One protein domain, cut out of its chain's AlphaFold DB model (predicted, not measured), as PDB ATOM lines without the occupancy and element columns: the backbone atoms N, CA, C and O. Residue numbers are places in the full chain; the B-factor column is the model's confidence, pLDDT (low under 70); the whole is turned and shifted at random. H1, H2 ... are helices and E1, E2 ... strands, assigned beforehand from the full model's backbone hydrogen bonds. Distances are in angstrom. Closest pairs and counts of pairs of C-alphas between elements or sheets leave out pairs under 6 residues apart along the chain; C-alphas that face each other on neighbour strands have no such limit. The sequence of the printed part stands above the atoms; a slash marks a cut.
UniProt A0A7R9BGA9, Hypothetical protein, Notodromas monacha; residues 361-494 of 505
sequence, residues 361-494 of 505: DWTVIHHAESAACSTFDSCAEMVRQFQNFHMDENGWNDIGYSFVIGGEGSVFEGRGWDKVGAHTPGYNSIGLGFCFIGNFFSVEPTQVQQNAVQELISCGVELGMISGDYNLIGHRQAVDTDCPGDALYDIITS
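This is residues 361 to 494 of the 505 residues of the protein "Hypothetical protein" of Notodromas monacha (UniProt A0A7R9BGA9). A strongly twisted sheet of five strands stands between helices, with H2 and H4 packed over one face and the long H1 over the other, by the sheet's E3 and E2 end; the layers are three, helices on both faces of a sheet. The short H3 follows straight after E5, on the opposite face from H2 and H4. The printed part has 134 residues with four named helices and five named strands, in the order E1, H1, E2, E3, E4, H2, E5, H3, H4; the class is mixed, helices and strands. The sheet's order is E3, E2, E4, E1, E5, and it is mixed, with E3 antiparallel to E2 and the other neighbours parallel. The whole is compact and rounded, with a radius of gyration of the C-alphas of 13.4 A and spans of 34 by 33 by 30 A.

In the sheet, E1 is residues 361 to 367, 20.5 A long, from C-alpha 361 at (132.926, 156.114, 151.222). E4 is residues 431 to 436, 16.4 A; E2 is 403 to 405, 6.7 A; E3 is 411 to 413, 6.5 A. E5 is residues 466 to 474, 16.5 A, and bends by 107 degrees at residue 469. H1 is residues 376 to 392, 24.0 A; H2 is 447 to 462, 22.6 A; H3 is 475 to 478, 5.5 A. H4 is residues 486 to 492, 10.0 A, ending with C-alpha 492 at (133.101, 143.179, 162.177).

E4 and E1 are parallel at 22 degrees, with N 366 and O 434 2.8 A apart. E1 and E5 are parallel at 35 degrees, with N 471 and O 361 at 2.8 A. E2 and E4 are parallel at 22 degrees, with N 405 and O 435 at 2.8 A. E2 and E3 form a hairpin, antiparallel at 153 degrees, with N 412 and O 404 at 2.8 A. These N and O pairs are within hydrogen-bond range. E1, H1, E2 and E4, H2, E5 are split strand-helix-strand units, each with another strand between its two parallel strands, E4 and E1 in turn; both crossovers are right-handed. H2 is on the sheet; its closest C-alphas to E5 are those of Gly 460 and Ile 466, 5.1 A. H4 is on the same face, at a height over the sheet of 8.7 A. H1 is on the sheet over E3 and E2, at a height of 10.6 A. H3 is over none of the strands. In H1, H2 and H4 every O i to N i+4 pair is within hydrogen-bond range; H3 is too short for one.

The C-alphas farthest apart, of Asp 392 and Ser 494, are 36.5 A apart. The printed part has no cut. The link from E3 to E4, residues 414 to 430, is long. Mean pLDDT of the printed part is 94.2, and no printed residue is under 70.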
ATOM      1  N   ASP A 361     132.385 157.410 151.650       97.12
ATOM      2  CA  ASP A 361     132.926 156.114 151.222       97.12
ATOM      3  C   ASP A 361     133.388 155.235 152.394       97.12
ATOM      4  O   ASP A 361     133.795 154.093 152.181       97.12
ATOM      5  N   TRP A 362     133.368 155.754 153.628       98.12
ATOM      6  CA  TRP A 362     133.947 155.081 154.791       98.12
ATOM      7  C   TRP A 362     132.983 154.993 155.972       98.12
ATOM      8  O   TRP A 362     132.357 155.974 156.376       98.12
ATOM      9  N   THR A 363     132.938 153.820 156.596       98.31
ATOM     10  CA  THR A 363     132.324 153.603 157.906       98.31
ATOM     11  C   THR A 363     133.387 153.083 158.871       98.31
ATOM     12  O   THR A 363     134.153 152.172 158.554       98.31
ATOM     13  N   VAL A 364     133.480 153.708 160.047       98.56
ATOM     14  CA  VAL A 364     134.478 153.359 161.065       98.56
ATOM     15  C   VAL A 364     133.762 152.892 162.323       98.56
ATOM     16  O   VAL A 364     132.972 153.639 162.905       98.56
ATOM     17  N   ILE A 365     134.048 151.666 162.753       98.69
ATOM     18  CA  ILE A 365     133.465 151.076 163.958       98.69
ATOM     19  C   ILE A 365     134.348 151.359 165.174       98.69
ATOM     20  O   ILE A 365     135.562 151.135 165.157       98.69
ATOM     21  N   HIS A 366     133.703 151.834 166.237       98.75
ATOM     22  CA  HIS A 366     134.298 152.208 167.516       98.75
ATOM     23  C   HIS A 366     133.628 151.482 168.678       98.75
ATOM     24  O   HIS A 366     132.466 151.081 168.593       98.75
ATOM     25  N   HIS A 367     134.331 151.426 169.805       98.31
ATOM     26  CA  HIS A 367     133.706 151.283 171.114       98.31
ATOM     27  C   HIS A 367     133.943 152.529 171.967       98.31
ATOM     28  O   HIS A 367     134.838 153.322 171.673       98.31
ATOM     29  N   ALA A 368     133.140 152.700 173.012       96.31
ATOM     30  CA  ALA A 368     133.277 153.821 173.936       96.31
ATOM     31  C   ALA A 368     134.298 153.565 175.059       96.31
ATOM     32  O   ALA A 368     134.596 154.481 175.818       96.31
ATOM     33  N   GLU A 369     134.778 152.323 175.202       95.81
ATOM     34  CA  GLU A 369     135.587 151.870 176.343       95.81
ATOM     35  C   GLU A 369     134.927 152.205 177.696       95.81
ATOM     36  O   GLU A 369     135.555 152.627 178.665       95.81
ATOM     37  N   SER A 370     133.608 152.024 177.757       93.50
ATOM     38  CA  SER A 370     132.774 152.394 178.900       93.50
ATOM     39  C   SER A 370     132.136 151.173 179.562       93.50
ATOM     40  O   SER A 370     132.185 150.052 179.049       93.50
ATOM     41  N   ALA A 371     131.453 151.391 180.690       92.88
ATOM     42  CA  ALA A 371     130.454 150.432 181.153       92.88
ATOM     43  C   ALA A 371     129.355 150.251 180.088       92.88
ATOM     44  O   ALA A 371     129.060 151.172 179.322       92.88
ATOM     45  N   ALA A 372     128.743 149.068 180.047       93.88
ATOM     46  CA  ALA A 372     127.553 148.839 179.236       93.88
ATOM     47  C   ALA A 372     126.320 149.510 179.870       93.88
ATOM     48  O   ALA A 372     126.269 149.752 181.077       93.88
ATOM     49  N   CYS A 373     125.304 149.757 179.051       92.19
ATOM     50  CA  CYS A 373     123.993 150.261 179.453       92.19
ATOM     51  C   CYS A 373     122.902 149.325 178.898       92.19
ATOM     52  O   CYS A 373     123.159 148.588 177.949       92.19
ATOM     53  N   SER A 374     121.724 149.273 179.525       92.06
ATOM     54  CA  SER A 374     120.702 148.247 179.221       92.06
ATOM     55  C   SER A 374     119.270 148.775 179.123       92.06
ATOM     56  O   SER A 374     118.329 148.006 178.924       92.06
ATOM     57  N   THR A 375     119.089 150.082 179.285       82.31
ATOM     58  CA  THR A 375     117.815 150.778 179.103       82.31
ATOM     59  C   THR A 375     118.061 152.073 178.346       82.31
ATOM     60  O   THR A 375     119.107 152.699 178.541       82.31
ATOM     61  N   PHE A 376     117.062 152.518 177.577       79.31
ATOM     62  CA  PHE A 376     117.127 153.776 176.829       79.31
ATOM     63  C   PHE A 376     117.614 154.943 177.697       79.31
ATOM     64  O   PHE A 376     118.544 155.645 177.313       79.31
ATOM     65  N   ASP A 377     117.047 155.112 178.897       71.88
ATOM     66  CA  ASP A 377     117.420 156.198 179.809       71.88
ATOM     67  C   ASP A 377     118.893 156.122 180.231       71.88
ATOM     68  O   ASP A 377     119.591 157.139 180.204       71.88
ATOM     69  N   SER A 378     119.371 154.921 180.587       81.19
ATOM     70  CA  SER A 378     120.763 154.713 181.006       81.19
ATOM     71  C   SER A 378     121.754 154.943 179.863       81.19
ATOM     72  O   SER A 378     122.802 155.550 180.072       81.19
ATOM     73  N   CYS A 379     121.418 154.525 178.639       87.00
ATOM     74  CA  CYS A 379     122.270 154.766 177.481       87.00
ATOM     75  C   CYS A 379     122.246 156.225 177.051       87.00
ATOM     76  O   CYS A 379     123.307 156.798 176.823       87.00
ATOM     77  N   ALA A 380     121.073 156.860 177.016       80.38
ATOM     78  CA  ALA A 380     120.949 158.279 176.710       80.38
ATOM     79  C   ALA A 380     121.777 159.130 177.687       80.38
ATOM     80  O   ALA A 380     122.386 160.122 177.289       80.38
ATOM     81  N   GLU A 381     121.820 158.746 178.969       76.75
ATOM     82  CA  GLU A 381     122.654 159.409 179.975       76.75
ATOM     83  C   GLU A 381     124.135 159.281 179.651       76.75
ATOM     84  O   GLU A 381     124.854 160.280 179.672       76.75
ATOM     85  N   MET A 382     124.567 158.090 179.255       89.00
ATOM     86  CA  MET A 382     125.947 157.853 178.870       89.00
ATOM     87  C   MET A 382     126.343 158.612 177.592       89.00
ATOM     88  O   MET A 382     127.403 159.232 177.560       89.00
ATOM     89  N   VAL A 383     125.469 158.683 176.578       90.19
ATOM     90  CA  VAL A 383     125.718 159.489 175.364       90.19
ATOM     91  C   VAL A 383     125.923 160.967 175.704       90.19
ATOM     92  O   VAL A 383     126.828 161.607 175.170       90.19
ATOM     93  N   ARG A 384     125.136 161.513 176.639       80.19
ATOM     94  CA  ARG A 384     125.318 162.892 177.119       80.19
ATOM     95  C   ARG A 384     126.632 163.080 177.863       80.19
ATOM     96  O   ARG A 384     127.296 164.089 177.658       80.19
ATOM     97  N   GLN A 385     127.036 162.116 178.687       82.69
ATOM     98  CA  GLN A 385     128.340 162.154 179.354       82.69
ATOM     99  C   GLN A 385     129.487 162.147 178.336       82.69
ATOM    100  O   GLN A 385     130.417 162.938 178.473       82.69
ATOM    101  N   PHE A 386     129.385 161.354 177.264       92.94
ATOM    102  CA  PHE A 386     130.353 161.389 176.164       92.94
ATOM    103  C   PHE A 386     130.366 162.740 175.450       92.94
ATOM    104  O   PHE A 386     131.434 163.270 175.150       92.94
ATOM    105  N   GLN A 387     129.195 163.322 175.176       91.88
ATOM    106  CA  GLN A 387     129.098 164.656 174.582       91.88
ATOM    107  C   GLN A 387     129.746 165.714 175.486       91.88
ATOM    108  O   GLN A 387     130.485 166.565 174.986       91.88
ATOM    109  N   ASN A 388     129.518 165.640 176.801       78.00
ATOM    110  CA  ASN A 388     130.110 166.529 177.802       78.00
ATOM    111  C   ASN A 388     131.639 166.416 177.827       78.00
ATOM    112  O   ASN A 388     132.327 167.391 177.533       78.00
ATOM    113  N   PHE A 389     132.161 165.208 178.029       83.06
ATOM    114  CA  PHE A 389     133.596 164.924 177.998       83.06
ATOM    115  C   PHE A 389     134.265 165.433 176.708       83.06
ATOM    116  O   PHE A 389     135.259 166.156 176.747       83.06
ATOM    117  N   HIS A 390     133.672 165.159 175.543       94.12
ATOM    118  CA  HIS A 390     134.253 165.566 174.266       94.12
ATOM    119  C   HIS A 390     134.321 167.085 174.052       94.12
ATOM    120  O   HIS A 390     135.334 167.560 173.543       94.12
ATOM    121  N   MET A 391     133.293 167.869 174.401       84.75
ATOM    122  CA  MET A 391     133.378 169.330 174.175       84.75
ATOM    123  C   MET A 391     134.014 170.080 175.346       84.75
ATOM    124  O   MET A 391     134.609 171.125 175.102       84.75
ATOM    125  N   ASP A 392     133.945 169.561 176.578       73.88
ATOM    126  CA  ASP A 392     134.498 170.256 177.749       73.88
ATOM    127  C   ASP A 392     135.968 169.918 177.971       73.88
ATOM    128  O   ASP A 392     136.775 170.814 178.209       73.88
ATOM    129  N   GLU A 393     136.328 168.638 177.869       76.69
ATOM    130  CA  GLU A 393     137.686 168.176 178.158       76.69
ATOM    131  C   GLU A 393     138.536 168.120 176.888       76.69
ATOM    132  O   GLU A 393     139.653 168.638 176.870       76.69
ATOM    133  N   ASN A 394     137.992 167.584 175.788       84.69
ATOM    134  CA  ASN A 394     138.740 167.505 174.526       84.69
ATOM    135  C   ASN A 394     138.619 168.777 173.666       84.69
ATOM    136  O   ASN A 394     139.305 168.898 172.647       84.69
ATOM    137  N   GLY A 395     137.739 169.717 174.035       80.69
ATOM    138  CA  GLY A 395     137.511 170.954 173.282       80.69
ATOM    139  C   GLY A 395     136.903 170.737 171.892       80.69
ATOM    140  O   GLY A 395     137.068 171.576 171.005       80.69
ATOM    141  N   TRP A 396     136.243 169.600 171.655       90.88
ATOM    142  CA  TRP A 396     135.621 169.303 170.368       90.88
ATOM    143  C   TRP A 396     134.338 170.101 170.165       90.88
ATOM    144  O   TRP A 396     133.731 170.618 171.096       90.88
ATOM    145  N   ASN A 397     133.889 170.190 168.916       80.88
ATOM    146  CA  ASN A 397     132.654 170.903 168.610       80.88
ATOM    147  C   ASN A 397     131.386 170.172 169.063       80.88
ATOM    148  O   ASN A 397     130.365 170.813 169.262       80.88
ATOM    149  N   ASP A 398     131.448 168.851 169.181       91.94
ATOM    150  CA  ASP A 398     130.357 167.976 169.605       91.94
ATOM    151  C   ASP A 398     130.949 166.622 170.031       91.94
ATOM    152  O   ASP A 398     132.162 166.408 169.878       91.94
ATOM    153  N   ILE A 399     130.103 165.681 170.460       96.06
ATOM    154  CA  ILE A 399     130.448 164.262 170.581       96.06
ATOM    155  C   ILE A 399     131.211 163.784 169.335       96.06
ATOM    156  O   ILE A 399     130.899 164.184 168.216       96.06
ATOM    157  N   GLY A 400     132.265 162.983 169.505       96.81
ATOM    158  CA  GLY A 400     133.163 162.641 168.395       96.81
ATOM    159  C   GLY A 400     132.522 161.807 167.286       96.81
ATOM    160  O   GLY A 400     132.933 161.916 166.131       96.81
ATOM    161  N   TYR A 401     131.522 161.000 167.628       98.44
ATOM    162  CA  TYR A 401     130.928 159.989 166.756       98.44
ATOM    163  C   TYR A 401     129.727 160.524 165.967       98.44
ATOM    164  O   TYR A 401     129.005 161.411 166.428       98.44
ATOM    165  N   SER A 402     129.479 159.944 164.793       98.38
ATOM    166  CA  SER A 402     128.266 160.213 164.014       98.38
ATOM    167  C   SER A 402     127.045 159.615 164.708       98.38
ATOM    168  O   SER A 402     126.046 160.308 164.892       98.38
ATOM    169  N   PHE A 403     127.165 158.367 165.168       98.62
ATOM    170  CA  PHE A 403     126.119 157.634 165.880       98.62
ATOM    171  C   PHE A 403     126.693 156.852 167.061       98.62
ATOM    172  O   PHE A 403     127.825 156.364 167.008       98.62
ATOM    173  N   VAL A 404     125.894 156.717 168.119       98.56
ATOM    174  CA  VAL A 404     126.235 155.956 169.327       98.56
ATOM    175  C   VAL A 404     125.149 154.915 169.600       98.56
ATOM    176  O   VAL A 404     123.965 155.218 169.494       98.56
ATOM    177  N   ILE A 405     125.538 153.685 169.933       98.38
ATOM    178  CA  ILE A 405     124.646 152.522 169.962       98.38
ATOM    179  C   ILE A 405     124.570 151.936 171.373       98.38
ATOM    180  O   ILE A 405     125.535 151.349 171.874       98.38
ATOM    181  N   GLY A 406     123.407 152.099 172.010       95.88
ATOM    182  CA  GLY A 406     123.124 151.619 173.365       95.88
ATOM    183  C   GLY A 406     122.995 150.099 173.445       95.88
ATOM    184  O   GLY A 406     122.628 149.465 172.460       95.88
ATOM    185  N   GLY A 407     123.278 149.500 174.605       93.19
ATOM    186  CA  GLY A 407     123.279 148.038 174.785       93.19
ATOM    187  C   GLY A 407     121.936 147.357 174.505       93.19
ATOM    188  O   GLY A 407     121.913 146.197 174.091       93.19
ATOM    189  N   GLU A 408     120.830 148.089 174.661       92.12
ATOM    190  CA  GLU A 408     119.473 147.672 174.287       92.12
ATOM    191  C   GLU A 408     119.138 147.832 172.794       92.12
ATOM    192  O   GLU A 408     118.034 147.479 172.387       92.12
ATOM    193  N   GLY A 409     120.062 148.347 171.976       91.81
ATOM    194  CA  GLY A 409     119.899 148.504 170.527       91.81
ATOM    195  C   GLY A 409     119.368 149.866 170.069       91.81
ATOM    196  O   GLY A 409     119.166 150.062 168.874       91.81
ATOM    197  N   SER A 410     119.156 150.825 170.976       92.50
ATOM    198  CA  SER A 410     118.789 152.190 170.578       92.50
ATOM    199  C   SER A 410     119.957 152.880 169.869       92.50
ATOM    200  O   SER A 410     121.096 152.836 170.343       92.50
ATOM    201  N   VAL A 411     119.664 153.563 168.762       95.25
ATOM    202  CA  VAL A 411     120.622 154.409 168.043       95.25
ATOM    203  C   VAL A 411     120.429 155.856 168.479       95.25
ATOM    204  O   VAL A 411     119.366 156.441 168.281       95.25
ATOM    205  N   PHE A 412     121.476 156.442 169.046       94.06
ATOM    206  CA  PHE A 412     121.532 157.849 169.407       94.06
ATOM    207  C   PHE A 412     122.285 158.615 168.326       94.06
ATOM    208  O   PHE A 412     123.428 158.289 167.990       94.06
ATOM    209  N   GLU A 413     121.643 159.646 167.784       92.31
ATOM    210  CA  GLU A 413     122.313 160.585 166.894       92.31
ATOM    211  C   GLU A 413     123.374 161.352 167.691       92.31
ATOM    212  O   GLU A 413     123.065 162.011 168.683       92.31
ATOM    213  N   GLY A 414     124.633 161.221 167.272       94.25
ATOM    214  CA  GLY A 414     125.713 162.087 167.725       94.25
ATOM    215  C   GLY A 414     125.777 163.302 166.812       94.25
ATOM    216  O   GLY A 414     124.896 164.158 166.821       94.25
ATOM    217  N   ARG A 415     126.795 163.352 165.951       93.69
ATOM    218  CA  ARG A 415     126.861 164.377 164.897       93.69
ATOM    219  C   ARG A 415     125.879 164.134 163.747       93.69
ATOM    220  O   ARG A 415     125.509 165.092 163.064       93.69
ATOM    221  N   GLY A 416     125.431 162.894 163.565       94.50
ATOM    222  CA  GLY A 416     124.471 162.512 162.535       94.50
ATOM    223  C   GLY A 416     125.088 162.300 161.153       94.50
ATOM    224  O   GLY A 416     126.289 162.067 161.014       94.50
ATOM    225  N   TRP A 417     124.230 162.349 160.134       95.62
ATOM    226  CA  TRP A 417     124.531 161.909 158.765       95.62
ATOM    227  C   TRP A 417     125.395 162.859 157.940       95.62
ATOM    228  O   TRP A 417     126.090 162.427 157.026       95.62
ATOM    229  N   ASP A 418     125.301 164.157 158.198       92.88
ATOM    230  CA  ASP A 418     125.804 165.197 157.303       92.88
ATOM    231  C   ASP A 418     126.940 166.017 157.915       92.88
ATOM    232  O   ASP A 418     127.437 166.936 157.271       92.88
ATOM    233  N   LYS A 419     127.378 165.701 159.139       95.19
ATOM    234  CA  LYS A 419     128.373 166.487 159.881       95.19
ATOM    235  C   LYS A 419     129.666 165.708 160.080       95.19
ATOM    236  O   LYS A 419     129.664 164.552 160.489       95.19
ATOM    237  N   VAL A 420     130.784 166.393 159.855       96.31
ATOM    238  CA  VAL A 420     132.147 165.873 160.040       96.31
ATOM    239  C   VAL A 420     132.361 165.456 161.498       96.31
ATOM    240  O   VAL A 420     132.088 166.233 162.421       96.31
ATOM    241  N   GLY A 421     132.888 164.245 161.691       95.31
ATOM    242  CA  GLY A 421     133.228 163.641 162.982       95.31
ATOM    243  C   GLY A 421     134.424 164.276 163.702       95.31
ATOM    244  O   GLY A 421     135.077 165.195 163.210       95.31
ATOM    245  N   ALA A 422     134.740 163.750 164.885       96.88
ATOM    246  CA  ALA A 422     136.063 163.870 165.513       96.88
ATOM    247  C   ALA A 422     136.598 162.505 166.001       96.88
ATOM    248  O   ALA A 422     137.565 162.451 166.752       96.88
ATOM    249  N   HIS A 423     135.969 161.407 165.572       96.81
ATOM    250  CA  HIS A 423     136.220 160.046 166.037       96.81
ATOM    251  C   HIS A 423     137.520 159.429 165.507       96.81
ATOM    252  O   HIS A 423     138.128 158.629 166.204       96.81
ATOM    253  N   THR A 424     137.953 159.760 164.287       96.94
ATOM    254  CA  THR A 424     139.090 159.101 163.627       96.94
ATOM    255  C   THR A 424     139.869 160.086 162.752       96.94
ATOM    256  O   THR A 424     139.400 160.454 161.667       96.94
ATOM    257  N   PRO A 425     141.065 160.529 163.186       94.56
ATOM    258  CA  PRO A 425     141.962 161.334 162.360       94.56
ATOM    259  C   PRO A 425     142.157 160.728 160.961       94.56
ATOM    260  O   PRO A 425     142.256 159.515 160.816       94.56
ATOM    261  N   GLY A 426     142.147 161.561 159.918       94.00
ATOM    262  CA  GLY A 426     142.209 161.118 158.515       94.00
ATOM    263  C   GLY A 426     140.868 160.675 157.912       94.00
ATOM    264  O   GLY A 426     140.663 160.864 156.719       94.00
ATOM    265  N   TYR A 427     139.918 160.199 158.724       96.69
ATOM    266  CA  TYR A 427     138.627 159.675 158.249       96.69
ATOM    267  C   TYR A 427     137.423 160.559 158.602       96.69
ATOM    268  O   TYR A 427     136.383 160.457 157.962       96.69
ATOM    269  N   ASN A 428     137.563 161.486 159.556       96.81
ATOM    270  CA  ASN A 428     136.474 162.352 160.046       96.81
ATOM    271  C   ASN A 428     135.674 163.099 158.962       96.81
ATOM    272  O   ASN A 428     134.505 163.403 159.177       96.81
ATOM    273  N   SER A 429     136.318 163.462 157.845       96.19
ATOM    274  CA  SER A 429     135.719 164.272 156.765       96.19
ATOM    275  C   SER A 429     135.250 163.465 155.552       96.19
ATOM    276  O   SER A 429     134.687 164.040 154.625       96.19
ATOM    277  N   ILE A 430     135.481 162.151 155.565       96.50
ATOM    278  CA  ILE A 430     135.199 161.235 154.450       96.50
ATOM    279  C   ILE A 430     134.455 159.975 154.904       96.50
ATOM    280  O   ILE A 430     134.281 159.049 154.115       96.50
ATOM    281  N   GLY A 431     134.054 159.911 156.174       96.94
ATOM    282  CA  GLY A 431     133.425 158.739 156.757       96.94
ATOM    283  C   GLY A 431     132.594 159.043 157.992       96.94
ATOM    284  O   GLY A 431     132.707 160.112 158.592       96.94
ATOM    285  N   LEU A 432     131.764 158.069 158.362       98.62
ATOM    286  CA  LEU A 432     130.903 158.111 159.543       98.62
ATOM    287  C   LEU A 432     131.422 157.164 160.628       98.62
ATOM    288  O   LEU A 432     131.816 156.030 160.348       98.62
ATOM    289  N   GLY A 433     131.400 157.631 161.875       98.56
ATOM    290  CA  GLY A 433     131.827 156.864 163.043       98.56
ATOM    291  C   GLY A 433     130.642 156.290 163.815       98.56
ATOM    292  O   GLY A 433     129.796 157.053 164.290       98.56
ATOM    293  N   PHE A 434     130.619 154.970 163.991       98.75
ATOM    294  CA  PHE A 434     129.588 154.237 164.731       98.75
ATOM    295  C   PHE A 434     130.186 153.677 166.020       98.75
ATOM    296  O   PHE A 434     131.032 152.786 165.978       98.75
ATOM    297  N   CYS A 435     129.770 154.211 167.166       98.69
ATOM    298  CA  CYS A 435     130.337 153.855 168.463       98.69
ATOM    299  C   CYS A 435     129.401 152.968 169.277       98.69
ATOM    300  O   CYS A 435     128.314 153.390 169.664       98.69
ATOM    301  N   PHE A 436     129.851 151.767 169.619       98.69
ATOM    302  CA  PHE A 436     129.152 150.897 170.555       98.69
ATOM    303  C   PHE A 436     129.399 151.351 171.996       98.69
ATOM    304  O   PHE A 436     130.548 151.525 172.409       98.69
ATOM    305  N   ILE A 437     128.332 151.505 172.783       98.31
ATOM    306  CA  ILE A 437     128.461 151.729 174.225       98.31
ATOM    307  C   ILE A 437     128.875 150.418 174.899       98.31
ATOM    308  O   ILE A 437     128.137 149.432 174.832       98.31
ATOM    309  N   GLY A 438     130.034 150.424 175.556       97.50
ATOM    310  CA  GLY A 438     130.617 149.270 176.235       97.50
ATOM    311  C   GLY A 438     132.130 149.151 176.033       97.50
ATOM    312  O   GLY A 438     132.761 149.976 175.366       97.50
ATOM    313  N   ASN A 439     132.698 148.096 176.615       97.00
ATOM    314  CA  ASN A 439     134.090 147.694 176.460       97.00
ATOM    315  C   ASN A 439     134.122 146.270 175.883       97.00
ATOM    316  O   ASN A 439     133.645 145.329 176.518       97.00
ATOM    317  N   PHE A 440     134.686 146.134 174.682       98.25
ATOM    318  CA  PHE A 440     134.630 144.901 173.890       98.25
ATOM    319  C   PHE A 440     136.009 144.292 173.615       98.25
ATOM    320  O   PHE A 440     136.243 143.732 172.548       98.25
ATOM    321  N   PHE A 441     136.947 144.397 174.566       97.75
ATOM    322  CA  PHE A 441     138.212 143.657 174.469       97.75
ATOM    323  C   PHE A 441     137.989 142.143 174.514       97.75
ATOM    324  O   PHE A 441     138.523 141.420 173.686       97.75
ATOM    325  N   SER A 442     137.170 141.664 175.452       96.69
ATOM    326  CA  SER A 442     136.942 140.226 175.675       96.69
ATOM    327  C   SER A 442     135.467 139.833 175.763       96.69
ATOM    328  O   SER A 442     135.151 138.681 176.048       96.69
ATOM    329  N   VAL A 443     134.562 140.796 175.602       96.00
ATOM    330  CA  VAL A 443     133.112 140.602 175.660       96.00
ATOM    331  C   VAL A 443     132.542 141.073 174.333       96.00
ATOM    332  O   VAL A 443     132.945 142.118 173.838       96.00
ATOM    333  N   GLU A 444     131.629 140.307 173.750       97.88
ATOM    334  CA  GLU A 444     130.953 140.688 172.509       97.88
ATOM    335  C   GLU A 444     129.829 141.704 172.787       97.88
ATOM    336  O   GLU A 444     129.171 141.618 173.832       97.88
ATOM    337  N   PRO A 445     129.554 142.659 171.878       97.44
ATOM    338  CA  PRO A 445     128.348 143.475 171.972       97.44
ATOM    339  C   PRO A 445     127.093 142.629 171.794       97.44
ATOM    340  O   PRO A 445     127.104 141.582 171.141       97.44
ATOM    341  N   THR A 446     125.974 143.114 172.330       97.00
ATOM    342  CA  THR A 446     124.703 142.394 172.215       97.00
ATOM    343  C   THR A 446     124.296 142.251 170.747       97.00
ATOM    344  O   THR A 446     124.569 143.121 169.917       97.00
ATOM    345  N   GLN A 447     123.586 141.170 170.409       97.62
ATOM    346  CA  GLN A 447     123.116 140.972 169.034       97.62
ATOM    347  C   GLN A 447     122.241 142.142 168.554       97.62
ATOM    348  O   GLN A 447     122.295 142.516 167.385       97.62
ATOM    349  N   VAL A 448     121.471 142.763 169.456       96.12
ATOM    350  CA  VAL A 448     120.656 143.939 169.119       96.12
ATOM    351  C   VAL A 448     121.506 145.173 168.805       96.12
ATOM    352  O   VAL A 448     121.152 145.904 167.886       96.12
ATOM    353  N   GLN A 449     122.656 145.375 169.466       96.25
ATOM    354  CA  GLN A 449     123.605 146.427 169.078       96.25
ATOM    355  C   GLN A 449     124.179 146.180 167.679       96.25
ATOM    356  O   GLN A 449     124.237 147.094 166.859       96.25
ATOM    357  N   GLN A 450     124.596 144.941 167.401       98.19
ATOM    358  CA  GLN A 450     125.178 144.571 166.108       98.19
ATOM    359  C   GLN A 450     124.178 144.763 164.962       98.19
ATOM    360  O   GLN A 450     124.525 145.332 163.927       98.19
ATOM    361  N   ASN A 451     122.931 144.324 165.160       97.25
ATOM    362  CA  ASN A 451     121.863 144.483 164.177       97.25
ATOM    363  C   ASN A 451     121.544 145.964 163.942       97.25
ATOM    364  O   ASN A 451     121.461 146.383 162.793       97.25
ATOM    365  N   ALA A 452     121.450 146.768 165.010       96.69
ATOM    366  CA  ALA A 452     121.158 148.195 164.904       96.69
ATOM    367  C   ALA A 452     122.183 148.941 164.036       96.69
ATOM    368  O   ALA A 452     121.801 149.782 163.229       96.69
ATOM    369  N   VAL A 453     123.478 148.619 164.148       98.25
ATOM    370  CA  VAL A 453     124.510 149.246 163.303       98.25
ATOM    371  C   VAL A 453     124.396 148.811 161.847       98.25
ATOM    372  O   VAL A 453     124.455 149.663 160.965       98.25
ATOM    373  N   GLN A 454     124.210 147.519 161.575       98.31
ATOM    374  CA  GLN A 454     124.073 147.029 160.199       98.31
ATOM    375  C   GLN A 454     122.824 147.603 159.511       98.31
ATOM    376  O   GLN A 454     122.907 148.062 158.372       98.31
ATOM    377  N   GLU A 455     121.690 147.647 160.214       97.69
ATOM    378  CA  GLU A 455     120.452 148.268 159.727       97.69
ATOM    379  C   GLU A 455     120.628 149.771 159.492       97.69
ATOM    380  O   GLU A 455     120.201 150.294 158.462       97.69
ATOM    381  N   LEU A 456     121.315 150.467 160.403       97.75
ATOM    382  CA  LEU A 456     121.595 151.892 160.268       97.75
ATOM    383  C   LEU A 456     122.498 152.183 159.066       97.75
ATOM    384  O   LEU A 456     122.207 153.104 158.309       97.75
ATOM    385  N   ILE A 457     123.556 151.398 158.850       98.44
ATOM    386  CA  ILE A 457     124.428 151.539 157.675       98.44
ATOM    387  C   ILE A 457     123.635 151.277 156.390       98.44
ATOM    388  O   ILE A 457     123.728 152.069 155.453       98.44
ATOM    389  N   SER A 458     122.801 150.231 156.360       97.62
ATOM    390  CA  SER A 458     121.913 149.952 155.223       97.62
ATOM    391  C   SER A 458     120.981 151.132 154.932       97.62
ATOM    392  O   SER A 458     120.854 151.555 153.784       97.62
ATOM    393  N   CYS A 459     120.390 151.727 155.971       95.19
ATOM    394  CA  CYS A 459     119.567 152.928 155.843       95.19
ATOM    395  C   CYS A 459     120.378 154.118 155.302       95.19
ATOM    396  O   CYS A 459     119.912 154.843 154.427       95.19
ATOM    397  N   GLY A 460     121.620 154.295 155.760       96.75
ATOM    398  CA  GLY A 460     122.531 155.317 155.246       96.75
ATOM    399  C   GLY A 460     122.823 155.167 153.750       96.75
ATOM    400  O   GLY A 460     122.883 156.173 153.042       96.75
ATOM    401  N   VAL A 461     122.947 153.930 153.255       98.12
ATOM    402  CA  VAL A 461     123.097 153.634 151.820       98.12
ATOM    403  C   VAL A 461     121.827 153.990 151.048       98.12
ATOM    404  O   VAL A 461     121.892 154.688 150.037       98.12
ATOM    405  N   GLU A 462     120.656 153.581 151.542       96.88
ATOM    406  CA  GLU A 462     119.363 153.898 150.916       96.88
ATOM    407  C   GLU A 462     119.090 155.407 150.842       96.88
ATOM    408  O   GLU A 462     118.513 155.894 149.869       96.88
ATOM    409  N   LEU A 463     119.536 156.160 151.850       92.44
ATOM    410  CA  LEU A 463     119.409 157.616 151.912       92.44
ATOM    411  C   LEU A 463     120.452 158.363 151.064       92.44
ATOM    412  O   LEU A 463     120.374 159.587 150.959       92.44
ATOM    413  N   GLY A 464     121.433 157.669 150.479       96.12
ATOM    414  CA  GLY A 464     122.546 158.294 149.755       96.12
ATOM    415  C   GLY A 464     123.522 159.053 150.661       96.12
ATOM    416  O   GLY A 464     124.242 159.934 150.193       96.12
ATOM    417  N   MET A 465     123.539 158.736 151.959       96.88
ATOM    418  CA  MET A 465     124.500 159.281 152.924       96.88
ATOM    419  C   MET A 465     125.795 158.464 152.952       96.88
ATOM    420  O   MET A 465     126.862 159.022 153.184       96.88
ATOM    421  N   ILE A 466     125.703 157.160 152.690       98.50
ATOM    422  CA  ILE A 466     126.825 156.223 152.567       98.50
ATOM    423  C   ILE A 466     126.832 155.687 151.134       98.50
ATOM    424  O   ILE A 466     125.770 155.422 150.571       98.50
ATOM    425  N   SER A 467     128.009 155.545 150.524       98.06
ATOM    426  CA  SER A 467     128.105 154.998 149.171       98.06
ATOM    427  C   SER A 467     127.661 153.533 149.143       98.06
ATOM    428  O   SER A 467     127.881 152.799 150.098       98.06
ATOM    429  N   GLY A 468     127.076 153.068 148.037       97.12
ATOM    430  CA  GLY A 468     126.693 151.657 147.884       97.12
ATOM    431  C   GLY A 468     127.882 150.685 147.856       97.12
ATOM    432  O   GLY A 468     127.694 149.490 148.054       97.12
ATOM    433  N   ASP A 469     129.094 151.187 147.628       96.50
ATOM    434  CA  ASP A 469     130.369 150.462 147.625       96.50
ATOM    435  C   ASP A 469     131.309 150.921 148.755       96.50
ATOM    436  O   ASP A 469     132.528 150.827 148.627       96.50
ATOM    437  N   TYR A 470     130.745 151.405 149.868       98.06
ATOM    438  CA  TYR A 470     131.511 151.872 151.024       98.06
ATOM    439  C   TYR A 470     132.515 150.838 151.551       98.06
ATOM    440  O   TYR A 470     132.400 149.635 151.322       98.06
ATOM    441  N   ASN A 471     133.478 151.330 152.321       98.06
ATOM    442  CA  ASN A 471     134.488 150.555 153.022       98.06
ATOM    443  C   ASN A 471     134.181 150.557 154.522       98.06
ATOM    444  O   ASN A 471     133.989 151.623 155.112       98.06
ATOM    445  N   LEU A 472     134.168 149.378 155.143       98.38
ATOM    446  CA  LEU A 472     134.001 149.205 156.583       98.38
ATOM    447  C   LEU A 472     135.328 148.817 157.228       98.38
ATOM    448  O   LEU A 472     135.971 147.851 156.814       98.38
ATOM    449  N   ILE A 473     135.707 149.563 158.266       98.00
ATOM    450  CA  ILE A 473     136.915 149.316 159.058       98.00
ATOM    451  C   ILE A 473     136.657 149.451 160.561       98.00
ATOM    452  O   ILE A 473     135.773 150.186 161.004       98.00
ATOM    453  N   GLY A 474     137.475 148.782 161.368       97.88
ATOM    454  CA  GLY A 474     137.613 149.068 162.794       97.88
ATOM    455  C   GLY A 474     138.575 150.233 163.031       97.88
ATOM    456  O   GLY A 474     139.539 150.405 162.287       97.88
ATOM    457  N   HIS A 475     138.358 151.015 164.091       97.12
ATOM    458  CA  HIS A 475     139.176 152.198 164.398       97.12
ATOM    459  C   HIS A 475     140.699 151.926 164.390       97.12
ATOM    460  O   HIS A 475     141.457 152.713 163.819       97.12
ATOM    461  N   ARG A 476     141.136 150.775 164.915       95.62
ATOM    462  CA  ARG A 476     142.539 150.315 164.936       95.62
ATOM    463  C   ARG A 476     143.220 150.174 163.572       95.62
ATOM    464  O   ARG A 476     144.448 150.125 163.503       95.62
ATOM    465  N   GLN A 477     142.455 150.078 162.483       95.31
ATOM    466  CA  GLN A 477     143.017 150.052 161.128       95.31
ATOM    467  C   GLN A 477     143.380 151.453 160.628       95.31
ATOM    468  O   GLN A 477     144.259 151.588 159.781       95.31
ATOM    469  N   ALA A 478     142.717 152.488 161.150       92.56
ATOM    470  CA  ALA A 478     142.919 153.871 160.738       92.56
ATOM    471  C   ALA A 478     144.022 154.578 161.537       92.56
ATOM    472  O   ALA A 478     144.763 155.380 160.976       92.56
ATOM    473  N   VAL A 479     144.127 154.305 162.842       91.94
ATOM    474  CA  VAL A 479     145.102 154.938 163.747       91.94
ATOM    475  C   VAL A 479     145.613 153.947 164.794       91.94
ATOM    476  O   VAL A 479     145.069 152.856 164.948       91.94
ATOM    477  N   ASP A 480     146.673 154.317 165.517       94.00
ATOM    478  CA  ASP A 480     147.264 153.469 166.555       94.00
ATOM    479  C   ASP A 480     146.414 153.465 167.836       94.00
ATOM    480  O   ASP A 480     146.496 154.364 168.672       94.00
ATOM    481  N   THR A 481     145.527 152.480 167.943       95.12
ATOM    482  CA  THR A 481     144.600 152.285 169.063       95.12
ATOM    483  C   THR A 481     144.148 150.830 169.108       95.12
ATOM    484  O   THR A 481     144.110 150.169 168.071       95.12
ATOM    485  N   ASP A 482     143.731 150.347 170.277       97.00
ATOM    486  CA  ASP A 482     143.096 149.034 170.406       97.00
ATOM    487  C   ASP A 482     141.573 149.089 170.175       97.00
ATOM    488  O   ASP A 482     140.910 148.055 170.127       97.00
ATOM    489  N   CYS A 483     140.979 150.267 169.972       97.50
ATOM    490  CA  CYS A 483     139.562 150.406 169.615       97.50
ATOM    491  C   CYS A 483     139.269 149.697 168.269       97.50
ATOM    492  O   CYS A 483     140.045 149.853 167.327       97.50
ATOM    493  N   PRO A 484     138.188 148.904 168.111       97.88
ATOM    494  CA  PRO A 484     137.011 148.775 168.978       97.88
ATOM    495  C   PRO A 484     137.063 147.621 170.005       97.88
ATOM    496  O   PRO A 484     136.022 147.203 170.510       97.88
ATOM    497  N   GLY A 485     138.250 147.114 170.344       97.88
ATOM    498  CA  GLY A 485     138.446 145.918 171.172       97.88
ATOM    499  C   GLY A 485     138.395 144.620 170.360       97.88
ATOM    500  O   GLY A 485     137.764 144.578 169.307       97.88
ATOM    501  N   ASP A 486     139.098 143.576 170.816       98.25
ATOM    502  CA  ASP A 486     139.338 142.365 170.014       98.25
ATOM    503  C   ASP A 486     138.051 141.602 169.697       98.25
ATOM    504  O   ASP A 486     137.816 141.273 168.538       98.25
ATOM    505  N   ALA A 487     137.169 141.416 170.682       98.38
ATOM    506  CA  ALA A 487     135.911 140.702 170.470       98.38
ATOM    507  C   ALA A 487     135.009 141.395 169.430       98.38
ATOM    508  O   ALA A 487     134.444 140.739 168.558       98.38
ATOM    509  N   LEU A 488     134.888 142.729 169.479       98.44
ATOM    510  CA  LEU A 488     134.118 143.473 168.474       98.44
ATOM    511  C   LEU A 488     134.837 143.520 167.120       98.44
ATOM    512  O   LEU A 488     134.193 143.425 166.078       98.44
ATOM    513  N   TYR A 489     136.162 143.643 167.123       98.00
ATOM    514  CA  TYR A 489     136.956 143.653 165.900       98.00
ATOM    515  C   TYR A 489     136.818 142.341 165.116       98.00
ATOM    516  O   TYR A 489     136.583 142.373 163.910       98.00
ATOM    517  N   ASP A 490     136.884 141.198 165.800       97.94
ATOM    518  CA  ASP A 490     136.711 139.881 165.184       97.94
ATOM    519  C   ASP A 490     135.327 139.740 164.535       97.94
ATOM    520  O   ASP A 490     135.220 139.257 163.407       97.94
ATOM    521  N   ILE A 491     134.276 140.245 165.190       98.19
ATOM    522  CA  ILE A 491     132.906 140.239 164.659       98.19
ATOM    523  C   ILE A 491     132.788 141.065 163.371       98.19
ATOM    524  O   ILE A 491     132.240 140.582 162.381       98.19
ATOM    525  N   ILE A 492     133.286 142.305 163.351       98.00
ATOM    526  CA  ILE A 492     133.101 143.179 162.177       98.00
ATOM    527  C   ILE A 492     133.883 142.706 160.950       98.00
ATOM    528  O   ILE A 492     133.527 143.071 159.832       98.00
ATOM    529  N   THR A 493     134.895 141.850 161.122       97.12
ATOM    530  CA  THR A 493     135.614 141.252 159.986       97.12
ATOM    531  C   THR A 493     134.736 140.336 159.131       97.12
ATOM    532  O   THR A 493     135.045 140.103 157.961       97.12
ATOM    533  N   SER A 494     133.624 139.834 159.682       96.88
ATOM    534  CA  SER A 494     132.654 139.026 158.943       96.88
ATOM    535  C   SER A 494     131.521 139.851 158.326       96.88
ATOM    536  O   SER A 494     130.618 139.273 157.716       96.88
TER     537      SER A 494